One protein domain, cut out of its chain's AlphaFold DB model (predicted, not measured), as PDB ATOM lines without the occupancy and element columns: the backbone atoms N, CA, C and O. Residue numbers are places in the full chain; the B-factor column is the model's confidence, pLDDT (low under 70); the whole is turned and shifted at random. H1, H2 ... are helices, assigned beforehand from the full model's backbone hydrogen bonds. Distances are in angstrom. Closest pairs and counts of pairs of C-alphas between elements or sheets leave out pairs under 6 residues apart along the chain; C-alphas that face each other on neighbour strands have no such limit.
ATOM      1  N   GLN A   2      -0.681  42.570 -21.151       64.94
ATOM      2  CA  GLN A   2      -0.285  41.897 -22.407       64.94
ATOM      3  C   GLN A   2      -1.282  40.835 -22.910       64.94
ATOM      4  O   GLN A   2      -1.735  40.918 -24.048       64.94
ATOM      5  N   ARG A   3      -1.705  39.886 -22.056       68.81
ATOM      6  CA  ARG A   3      -2.682  38.848 -22.446       68.81
ATOM      7  C   ARG A   3      -4.010  39.445 -22.912       68.81
ATOM      8  O   ARG A   3      -4.561  38.999 -23.904       68.81
ATOM      9  N   ARG A   4      -4.500  40.487 -22.233       76.94
ATOM     10  CA  ARG A   4      -5.745  41.175 -22.605       76.94
ATOM     11  C   ARG A   4      -5.625  41.822 -23.986       76.94
ATOM     12  O   ARG A   4      -6.536  41.656 -24.783       76.94
ATOM     13  N   GLN A   5      -4.514  42.501 -24.272       77.38
ATOM     14  CA  GLN A   5      -4.283  43.143 -25.569       77.38
ATOM     15  C   GLN A   5      -4.154  42.116 -26.703       77.38
ATOM     16  O   GLN A   5      -4.790  42.262 -27.743       77.38
ATOM     17  N   ALA A   6      -3.374  41.053 -26.483       78.62
ATOM     18  CA  ALA A   6      -3.211  39.975 -27.454       78.62
ATOM     19  C   ALA A   6      -4.544  39.262 -27.731       78.62
ATOM     20  O   ALA A   6      -4.915  39.092 -28.890       78.62
ATOM     21  N   CYS A   7      -5.299  38.910 -26.682       81.00
ATOM     22  CA  CYS A   7      -6.623  38.301 -26.820       81.00
ATOM     23  C   CYS A   7      -7.607  39.236 -27.525       81.00
ATOM     24  O   CYS A   7      -8.302  38.789 -28.424       81.00
ATOM     25  N   TRP A   8      -7.637  40.523 -27.172       83.00
ATOM     26  CA  TRP A   8      -8.504  41.508 -27.821       83.00
ATOM     27  C   TRP A   8      -8.235  41.606 -29.325       83.00
ATOM     28  O   TRP A   8      -9.157  41.513 -30.132       83.00
ATOM     29  N   ASN A   9      -6.963  41.718 -29.714       83.69
ATOM     30  CA  ASN A   9      -6.572  41.763 -31.119       83.69
ATOM     31  C   ASN A   9      -6.901  40.449 -31.846       83.69
ATOM     32  O   ASN A   9      -7.387  40.484 -32.975       83.69
ATOM     33  N   ALA A  10      -6.713  39.297 -31.195       82.19
ATOM     34  CA  ALA A  10      -7.122  38.007 -31.744       82.19
ATOM     35  C   ALA A  10      -8.648  37.922 -31.938       82.19
ATOM     36  O   ALA A  10      -9.099  37.472 -32.988       82.19
ATOM     37  N   THR A  11      -9.443  38.414 -30.983       84.69
ATOM     38  CA  THR A  11     -10.906  38.500 -31.103       84.69
ATOM     39  C   THR A  11     -11.312  39.384 -32.277       84.69
ATOM     40  O   THR A  11     -12.145  38.980 -33.084       84.69
ATOM     41  N   LEU A  12     -10.689  40.557 -32.430       84.56
ATOM     42  CA  LEU A  12     -10.943  41.439 -33.569       84.56
ATOM     43  C   LEU A  12     -10.620  40.755 -34.899       84.56
ATOM     44  O   LEU A  12     -11.390  40.887 -35.844       84.56
ATOM     45  N   MET A  13      -9.521  40.006 -34.981       82.56
ATOM     46  CA  MET A  13      -9.168  39.250 -36.184       82.56
ATOM     47  C   MET A  13     -10.177  38.138 -36.486       82.56
ATOM     48  O   MET A  13     -10.617  38.026 -37.627       82.56
ATOM     49  N   ALA A  14     -10.579  37.369 -35.471       83.69
ATOM     50  CA  ALA A  14     -11.554  36.289 -35.613       83.69
ATOM     51  C   ALA A  14     -12.964  36.793 -35.971       83.69
ATOM     52  O   ALA A  14     -13.735  36.080 -36.606       83.69
ATOM     53  N   SER A  15     -13.298  38.031 -35.597       84.56
ATOM     54  CA  SER A  15     -14.592  38.656 -35.901       84.56
ATOM     55  C   SER A  15     -14.747  39.114 -37.358       84.56
ATOM     56  O   SER A  15     -15.824  39.553 -37.758       84.56
ATOM     57  N   ARG A  16     -13.678  39.062 -38.164       83.75
ATOM     58  CA  ARG A  16     -13.711  39.527 -39.555       83.75
ATOM     59  C   ARG A  16     -14.387  38.492 -40.465       83.75
ATOM     60  O   ARG A  16     -14.084  37.312 -40.327       83.75
ATOM     61  N   PRO A  17     -15.206  38.906 -41.453       82.12
ATOM     62  CA  PRO A  17     -15.914  37.972 -42.339       82.12
ATOM     63  C   PRO A  17     -14.994  36.968 -43.048       82.12
ATOM     64  O   PRO A  17     -15.258  35.773 -43.043       82.12
ATOM     65  N   TYR A  18     -13.847  37.434 -43.550       81.69
ATOM     66  CA  TYR A  18     -12.858  36.595 -44.240       81.69
ATOM     67  C   TYR A  18     -12.175  35.554 -43.335       81.69
ATOM     68  O   TYR A  18     -11.451  34.686 -43.823       81.69
ATOM     69  N   PHE A  19     -12.326  35.651 -42.008       84.75
ATOM     70  CA  PHE A  19     -11.734  34.685 -41.087       84.75
ATOM     71  C   PHE A  19     -12.440  33.330 -41.157       84.75
ATOM     72  O   PHE A  19     -11.786  32.316 -40.951       84.75
ATOM     73  N   GLN A  20     -13.739  33.288 -41.476       84.06
ATOM     74  CA  GLN A  20     -14.480  32.027 -41.608       84.06
ATOM     75  C   GLN A  20     -13.979  31.192 -42.793       84.06
ATOM     76  O   GLN A  20     -13.769  29.986 -42.649       84.06
ATOM     77  N   ASP A  21     -13.705  31.847 -43.921       84.25
ATOM     78  CA  ASP A  21     -13.125  31.205 -45.103       84.25
ATOM     79  C   ASP A  21     -11.720  30.680 -44.786       84.25
ATOM     80  O   ASP A  21     -11.425  29.501 -44.976       84.25
ATOM     81  N   ALA A  22     -10.883  31.525 -44.168       85.25
ATOM     82  CA  ALA A  22      -9.551  31.119 -43.737       85.25
ATOM     83  C   ALA A  22      -9.596  29.969 -42.718       85.25
ATOM     84  O   ALA A  22      -8.778  29.059 -42.784       85.25
ATOM     85  N   ALA A  23     -10.538  29.974 -41.774       86.50
ATOM     86  CA  ALA A  23     -10.676  28.915 -40.781       86.50
ATOM     87  C   ALA A  23     -11.057  27.577 -41.429       86.50
ATOM     88  O   ALA A  23     -10.472  26.554 -41.076       86.50
ATOM     89  N   SER A  24     -11.979  27.593 -42.395       88.25
ATOM     90  CA  SER A  24     -12.367  26.404 -43.164       88.25
ATOM     91  C   SER A  24     -11.172  25.822 -43.915       88.25
ATOM     92  O   SER A  24     -10.860  24.640 -43.775       88.25
ATOM     93  N   ASP A  25     -10.425  26.666 -44.625       85.19
ATOM     94  CA  ASP A  25      -9.225  26.254 -45.351       85.19
ATOM     95  C   ASP A  25      -8.140  25.700 -44.410       85.19
ATOM     96  O   ASP A  25      -7.496  24.695 -44.722       85.19
ATOM     97  N   LEU A  26      -7.959  26.304 -43.230       86.50
ATOM     98  CA  LEU A  26      -7.003  25.837 -42.222       86.50
ATOM     99  C   LEU A  26      -7.393  24.491 -41.597       86.50
ATOM    100  O   LEU A  26      -6.499  23.707 -41.289       86.50
ATOM    101  N   GLN A  27      -8.685  24.191 -41.433       89.00
ATOM    102  CA  GLN A  27      -9.144  22.890 -40.922       89.00
ATOM    103  C   GLN A  27      -8.799  21.732 -41.862       89.00
ATOM    104  O   GLN A  27      -8.647  20.598 -41.414       89.00
ATOM    105  N   THR A  28      -8.654  22.009 -43.159       89.31
ATOM    106  CA  THR A  28      -8.312  20.987 -44.159       89.31
ATOM    107  C   THR A  28      -6.818  20.667 -44.236       89.31
ATOM    108  O   THR A  28      -6.435  19.759 -44.977       89.31
ATOM    109  N   LEU A  29      -5.965  21.399 -43.508       90.25
ATOM    110  CA  LEU A  29      -4.524  21.152 -43.480       90.25
ATOM    111  C   LEU A  29      -4.201  19.855 -42.739       90.25
ATOM    112  O   LEU A  29      -4.643  19.619 -41.618       90.25
ATOM    113  N   THR A  30      -3.357  19.032 -43.353       90.50
ATOM    114  CA  THR A  30      -2.907  17.764 -42.769       90.50
ATOM    115  C   THR A  30      -1.547  17.899 -42.075       90.50
ATOM    116  O   THR A  30      -0.720  18.727 -42.458       90.50
ATOM    117  N   SER A  31      -1.261  17.031 -41.090       89.06
ATOM    118  CA  SER A  31       0.056  16.995 -40.412       89.06
ATOM    119  C   SER A  31       1.210  16.845 -41.408       89.06
ATOM    120  O   SER A  31       2.221  17.530 -41.296       89.06
ATOM    121  N   LYS A  32       1.021  16.020 -42.448       89.12
ATOM    122  CA  LYS A  32       2.026  15.781 -43.493       89.12
ATOM    123  C   LYS A  32       2.375  17.050 -44.273       89.12
ATOM    124  O   LYS A  32       3.543  17.277 -44.572       89.12
ATOM    125  N   GLU A  33       1.383  17.881 -44.598       86.81
ATOM    126  CA  GLU A  33       1.617  19.159 -45.284       86.81
ATOM    127  C   GLU A  33       2.388  20.144 -44.403       86.81
ATOM    128  O   GLU A  33       3.279  20.843 -44.889       86.81
ATOM    129  N   ILE A  34       2.083  20.175 -43.102       87.81
ATOM    130  CA  ILE A  34       2.780  21.023 -42.129       87.81
ATOM    131  C   ILE A  34       4.226  20.547 -41.944       87.81
ATOM    132  O   ILE A  34       5.147  21.360 -41.989       87.81
ATOM    133  N   GLU A  35       4.456  19.244 -41.793       88.56
ATOM    134  CA  GLU A  35       5.798  18.659 -41.677       88.56
ATOM    135  C   GLU A  35       6.651  18.938 -42.922       88.56
ATOM    136  O   GLU A  35       7.799  19.376 -42.806       88.56
ATOM    137  N   ALA A  36       6.083  18.774 -44.121       85.25
ATOM    138  CA  ALA A  36       6.760  19.099 -45.376       85.25
ATOM    139  C   ALA A  36       7.127  20.594 -45.469       85.25
ATOM    140  O   ALA A  36       8.234  20.948 -45.898       85.25
ATOM    141  N   ALA A  37       6.228  21.476 -45.019       84.62
ATOM    142  CA  ALA A  37       6.494  22.907 -44.932       84.62
ATOM    143  C   ALA A  37       7.618  23.220 -43.931       84.62
ATOM    144  O   ALA A  37       8.527  23.982 -44.254       84.62
ATOM    145  N   LEU A  38       7.613  22.597 -42.749       84.44
ATOM    146  CA  LEU A  38       8.646  22.782 -41.726       84.44
ATOM    147  C   LEU A  38      10.028  22.346 -42.216       84.44
ATOM    148  O   LEU A  38      10.999  23.073 -42.013       84.44
ATOM    149  N   ILE A  39      10.126  21.202 -42.901       84.38
ATOM    150  CA  ILE A  39      11.386  20.733 -43.499       84.38
ATOM    151  C   ILE A  39      11.907  21.756 -44.514       84.38
ATOM    152  O   ILE A  39      13.098  22.070 -44.515       84.38
ATOM    153  N   THR A  40      11.022  22.291 -45.356       80.56
ATOM    154  CA  THR A  40      11.371  23.312 -46.354       80.56
ATOM    155  C   THR A  40      11.869  24.595 -45.689       80.56
ATOM    156  O   THR A  40      12.932  25.096 -46.048       80.56
ATOM    157  N   ILE A  41      11.160  25.084 -44.668       79.31
ATOM    158  CA  ILE A  41      11.518  26.302 -43.925       79.31
ATOM    159  C   ILE A  41      12.857  26.133 -43.186       79.31
ATOM    160  O   ILE A  41      13.695  27.035 -43.191       79.31
ATOM    161  N   ASN A  42      13.091  24.972 -42.566       77.56
ATOM    162  CA  ASN A  42      14.285  24.728 -41.753       77.56
ATOM    163  C   ASN A  42      15.561  24.540 -42.597       77.56
ATOM    164  O   ASN A  42      16.668  24.801 -42.130       77.56
ATOM    165  N   LYS A  43      15.424  24.161 -43.875       77.12
ATOM    166  CA  LYS A  43      16.545  24.050 -44.826       77.12
ATOM    167  C   LYS A  43      17.149  25.405 -45.250       77.12
ATOM    168  O   LYS A  43      18.041  25.419 -46.093       77.12
ATOM    169  N   LYS A  44      16.730  26.528 -44.645       57.84
ATOM    170  CA  LYS A  44      17.239  27.903 -44.861       57.84
ATOM    171  C   LYS A  44      17.136  28.432 -46.295       57.84
ATOM    172  O   LYS A  44      17.649  29.512 -46.582       57.84
ATOM    173  N   THR A  45      16.457  27.736 -47.198       56.75
ATOM    174  CA  THR A  45      16.093  28.318 -48.482       56.75
ATOM    175  C   THR A  45      14.919  29.264 -48.255       56.75
ATOM    176  O   THR A  45      13.897  28.879 -47.692       56.75
ATOM    177  N   PHE A  46      15.049  30.518 -48.697       54.94
ATOM    178  CA  PHE A  46      13.963  31.505 -48.776       54.94
ATOM    179  C   PHE A  46      12.903  31.098 -49.823       54.94
ATOM    180  O   PHE A  46      12.418  31.917 -50.599       54.94
ATOM    181  N   CYS A  47      12.570  29.812 -49.902       55.31
ATOM    182  CA  CYS A  47      11.550  29.301 -50.789       55.31
ATOM    183  C   CYS A  47      10.192  29.536 -50.136       55.31
ATOM    184  O   CYS A  47       9.931  29.084 -49.020       55.31
ATOM    185  N   SER A  48       9.319  30.239 -50.856       58.44
ATOM    186  CA  SER A  48       7.886  30.187 -50.586       58.44
ATOM    187  C   SER A  48       7.463  28.720 -50.582       58.44
ATOM    188  O   SER A  48       7.806  27.985 -51.508       58.44
ATOM    189  N   VAL A  49       6.737  28.284 -49.551       66.94
ATOM    190  CA  VAL A  49       6.114  26.959 -49.588       66.94
ATOM    191  C   VAL A  49       5.099  26.999 -50.727       66.94
ATOM    192  O   VAL A  49       4.243  27.885 -50.752       66.94
ATOM    193  N   ASP A  50       5.192  26.074 -51.678       74.06
ATOM    194  CA  ASP A  50       4.264  25.982 -52.814       74.06
ATOM    195  C   ASP A  50       2.942  25.317 -52.391       74.06
ATOM    196  O   ASP A  50       2.481  24.322 -52.939       74.06
ATOM    197  N   ASN A  51       2.367  25.816 -51.297       84.19
ATOM    198  CA  ASN A  51       1.060  25.418 -50.805       84.19
ATOM    199  C   ASN A  51       0.323  26.689 -50.351       84.19
ATOM    200  O   ASN A  51       0.705  27.297 -49.342       84.19
ATOM    201  N   PRO A  52      -0.728  27.121 -51.073       85.06
ATOM    202  CA  PRO A  52      -1.437  28.362 -50.769       85.06
ATOM    203  C   PRO A  52      -2.073  28.348 -49.373       85.06
ATOM    204  O   PRO A  52      -2.103  29.389 -48.716       85.06
ATOM    205  N   ARG A  53      -2.490  27.177 -48.872       86.81
ATOM    206  CA  ARG A  53      -3.059  27.024 -47.524       86.81
ATOM    207  C   ARG A  53      -2.000  27.193 -46.439       86.81
ATOM    208  O   ARG A  53      -2.248  27.874 -45.448       86.81
ATOM    209  N   ILE A  54      -0.789  26.667 -46.651       87.31
ATOM    210  CA  ILE A  54       0.347  26.917 -45.748       87.31
ATOM    211  C   ILE A  54       0.737  28.397 -45.768       87.31
ATOM    212  O   ILE A  54       0.960  28.990 -44.715       87.31
ATOM    213  N   ASN A  55       0.763  29.036 -46.939       85.38
ATOM    214  CA  ASN A  55       1.038  30.472 -47.025       85.38
ATOM    215  C   ASN A  55      -0.030  31.301 -46.303       85.38
ATOM    216  O   ASN A  55       0.299  32.277 -45.627       85.38
ATOM    217  N   MET A  56      -1.299  30.906 -46.399       86.50
ATOM    218  CA  MET A  56      -2.381  31.520 -45.641       86.50
ATOM    219  C   MET A  56      -2.205  31.308 -44.130       86.50
ATOM    220  O   MET A  56      -2.293  32.283 -43.384       86.50
ATOM    221  N   LEU A  57      -1.871  30.094 -43.676       87.44
ATOM    222  CA  LEU A  57      -1.530  29.815 -42.274       87.44
ATOM    223  C   LEU A  57      -0.400  30.726 -41.786       87.44
ATOM    224  O   LEU A  57      -0.538  31.389 -40.759       87.44
ATOM    225  N   MET A  58       0.688  30.830 -42.547       86.00
ATOM    226  CA  MET A  58       1.826  31.686 -42.208       86.00
ATOM    227  C   MET A  58       1.437  33.166 -42.138       86.00
ATOM    228  O   MET A  58       1.903  33.881 -41.249       86.00
ATOM    229  N   ARG A  59       0.546  33.638 -43.023       85.44
ATOM    230  CA  ARG A  59      -0.013  34.999 -42.946       85.44
ATOM    231  C   ARG A  59      -0.824  35.198 -41.669       85.44
ATOM    232  O   ARG A  59      -0.624  36.209 -41.003       85.44
ATOM    233  N   GLN A  60      -1.680  34.247 -41.292       85.75
ATOM    234  CA  GLN A  60      -2.451  34.334 -40.046       85.75
ATOM    235  C   GLN A  60      -1.535  34.339 -38.816       85.75
ATOM    236  O   GLN A  60      -1.668  35.212 -37.960       85.75
ATOM    237  N   ILE A  61      -0.540  33.445 -38.769       85.94
ATOM    238  CA  ILE A  61       0.471  33.401 -37.703       85.94
ATOM    239  C   ILE A  61       1.223  34.734 -37.617       85.94
ATOM    240  O   ILE A  61       1.411  35.256 -36.520       85.94
ATOM    241  N   LYS A  62       1.627  35.312 -38.753       84.56
ATOM    242  CA  LYS A  62       2.302  36.614 -38.798       84.56
ATOM    243  C   LYS A  62       1.419  37.737 -38.260       84.56
ATOM    244  O   LYS A  62       1.894  38.545 -37.463       84.56
ATOM    245  N   THR A  63       0.153  37.791 -38.666       83.00
ATOM    246  CA  THR A  63      -0.765  38.856 -38.242       83.00
ATOM    247  C   THR A  63      -1.132  38.733 -36.760       83.00
ATOM    248  O   THR A  63      -1.106  39.734 -36.046       83.00
ATOM    249  N   VAL A  64      -1.394  37.521 -36.256       83.06
ATOM    250  CA  VAL A  64      -1.626  37.297 -34.817       83.06
ATOM    251  C   VAL A  64      -0.350  37.580 -34.031       83.06
ATOM    252  O   VAL A  64      -0.367  38.333 -33.060       83.06
ATOM    253  N   GLY A  65       0.777  37.032 -34.483       83.12
ATOM    254  CA  GLY A  65       2.075  37.194 -33.845       83.12
ATOM    255  C   GLY A  65       2.500  38.654 -33.742       83.12
ATOM    256  O   GLY A  65       3.023  39.047 -32.707       83.12
ATOM    257  N   GLY A  66       2.219  39.493 -34.741       82.75
ATOM    258  CA  GLY A  66       2.511  40.932 -34.683       82.75
ATOM    259  C   GLY A  66       1.866  41.651 -33.489       82.75
ATOM    260  O   GLY A  66       2.413  42.637 -33.006       82.75
ATOM    261  N   ASN A  67       0.756  41.118 -32.971       81.56
ATOM    262  CA  ASN A  67       0.040  41.638 -31.804       81.56
ATOM    263  C   ASN A  67       0.466  40.993 -30.476       81.56
ATOM    264  O   ASN A  67       0.016  41.416 -29.408       81.56
ATOM    265  N   VAL A  68       1.307  39.961 -30.530       82.38
ATOM    266  CA  VAL A  68       1.898  39.324 -29.356       82.38
ATOM    267  C   VAL A  68       3.209  40.042 -29.050       82.38
ATOM    268  O   VAL A  68       4.159  40.010 -29.839       82.38
ATOM    269  N   MET A  69       3.245  40.718 -27.899       79.12
ATOM    270  CA  MET A  69       4.467  41.341 -27.391       79.12
ATOM    271  C   MET A  69       5.592  40.298 -27.327       79.12
ATOM    272  O   MET A  69       5.340  39.135 -27.021       79.12
ATOM    273  N   ASP A  70       6.803  40.703 -27.698       78.81
ATOM    274  CA  ASP A  70       8.003  39.857 -27.746       78.81
ATOM    275  C   ASP A  70       7.934  38.642 -28.691       78.81
ATOM    276  O   ASP A  70       8.777  37.742 -28.644       78.81
TER     277      ASP A  70
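What this domain is: This is residues 2 to 70 of the 268 residues of the protein "Hypothetical protein" of Adineta steineri (UniProt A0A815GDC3). H1, H2 and H3 form an open horseshoe round the longest helix, H4; residues 42 to 47 stick out. The 69 printed residues include four named helices, H1 to H4 in order, and no named strand: all helix. It is only just loose, close to compact, radius of gyration of the C-alphas 13.7 A, spans 35 by 28 by 17 A.

Where its parts are: H4, residues 52 to 66, measures 20.8 A to C-alpha 66 (2.511, 40.932, -34.683). H1, residues 2 to 14, measures 18.2 A from C-alpha 2 (-0.285, 41.897, -22.407). H2 is residues 18 to 27, H3 31 to 42.

How they stand to each other: The hub, H4, touches H2 at a steep tilt of 61 degrees; the closest C-alphas, 25 and 53, are 6.6 A apart. It touches H1, closest C-alphas 10 and 64, 6.3 A. It only just touches H3, with 3 pairs of C-alphas within 8 A, closest 34 and 54. In each helix every O i to N i+4 pair is within hydrogen-bond range.

The domain as a whole: The printed part has no cut; pLDDT is under 70 at residues 2 to 3 and 44 to 49.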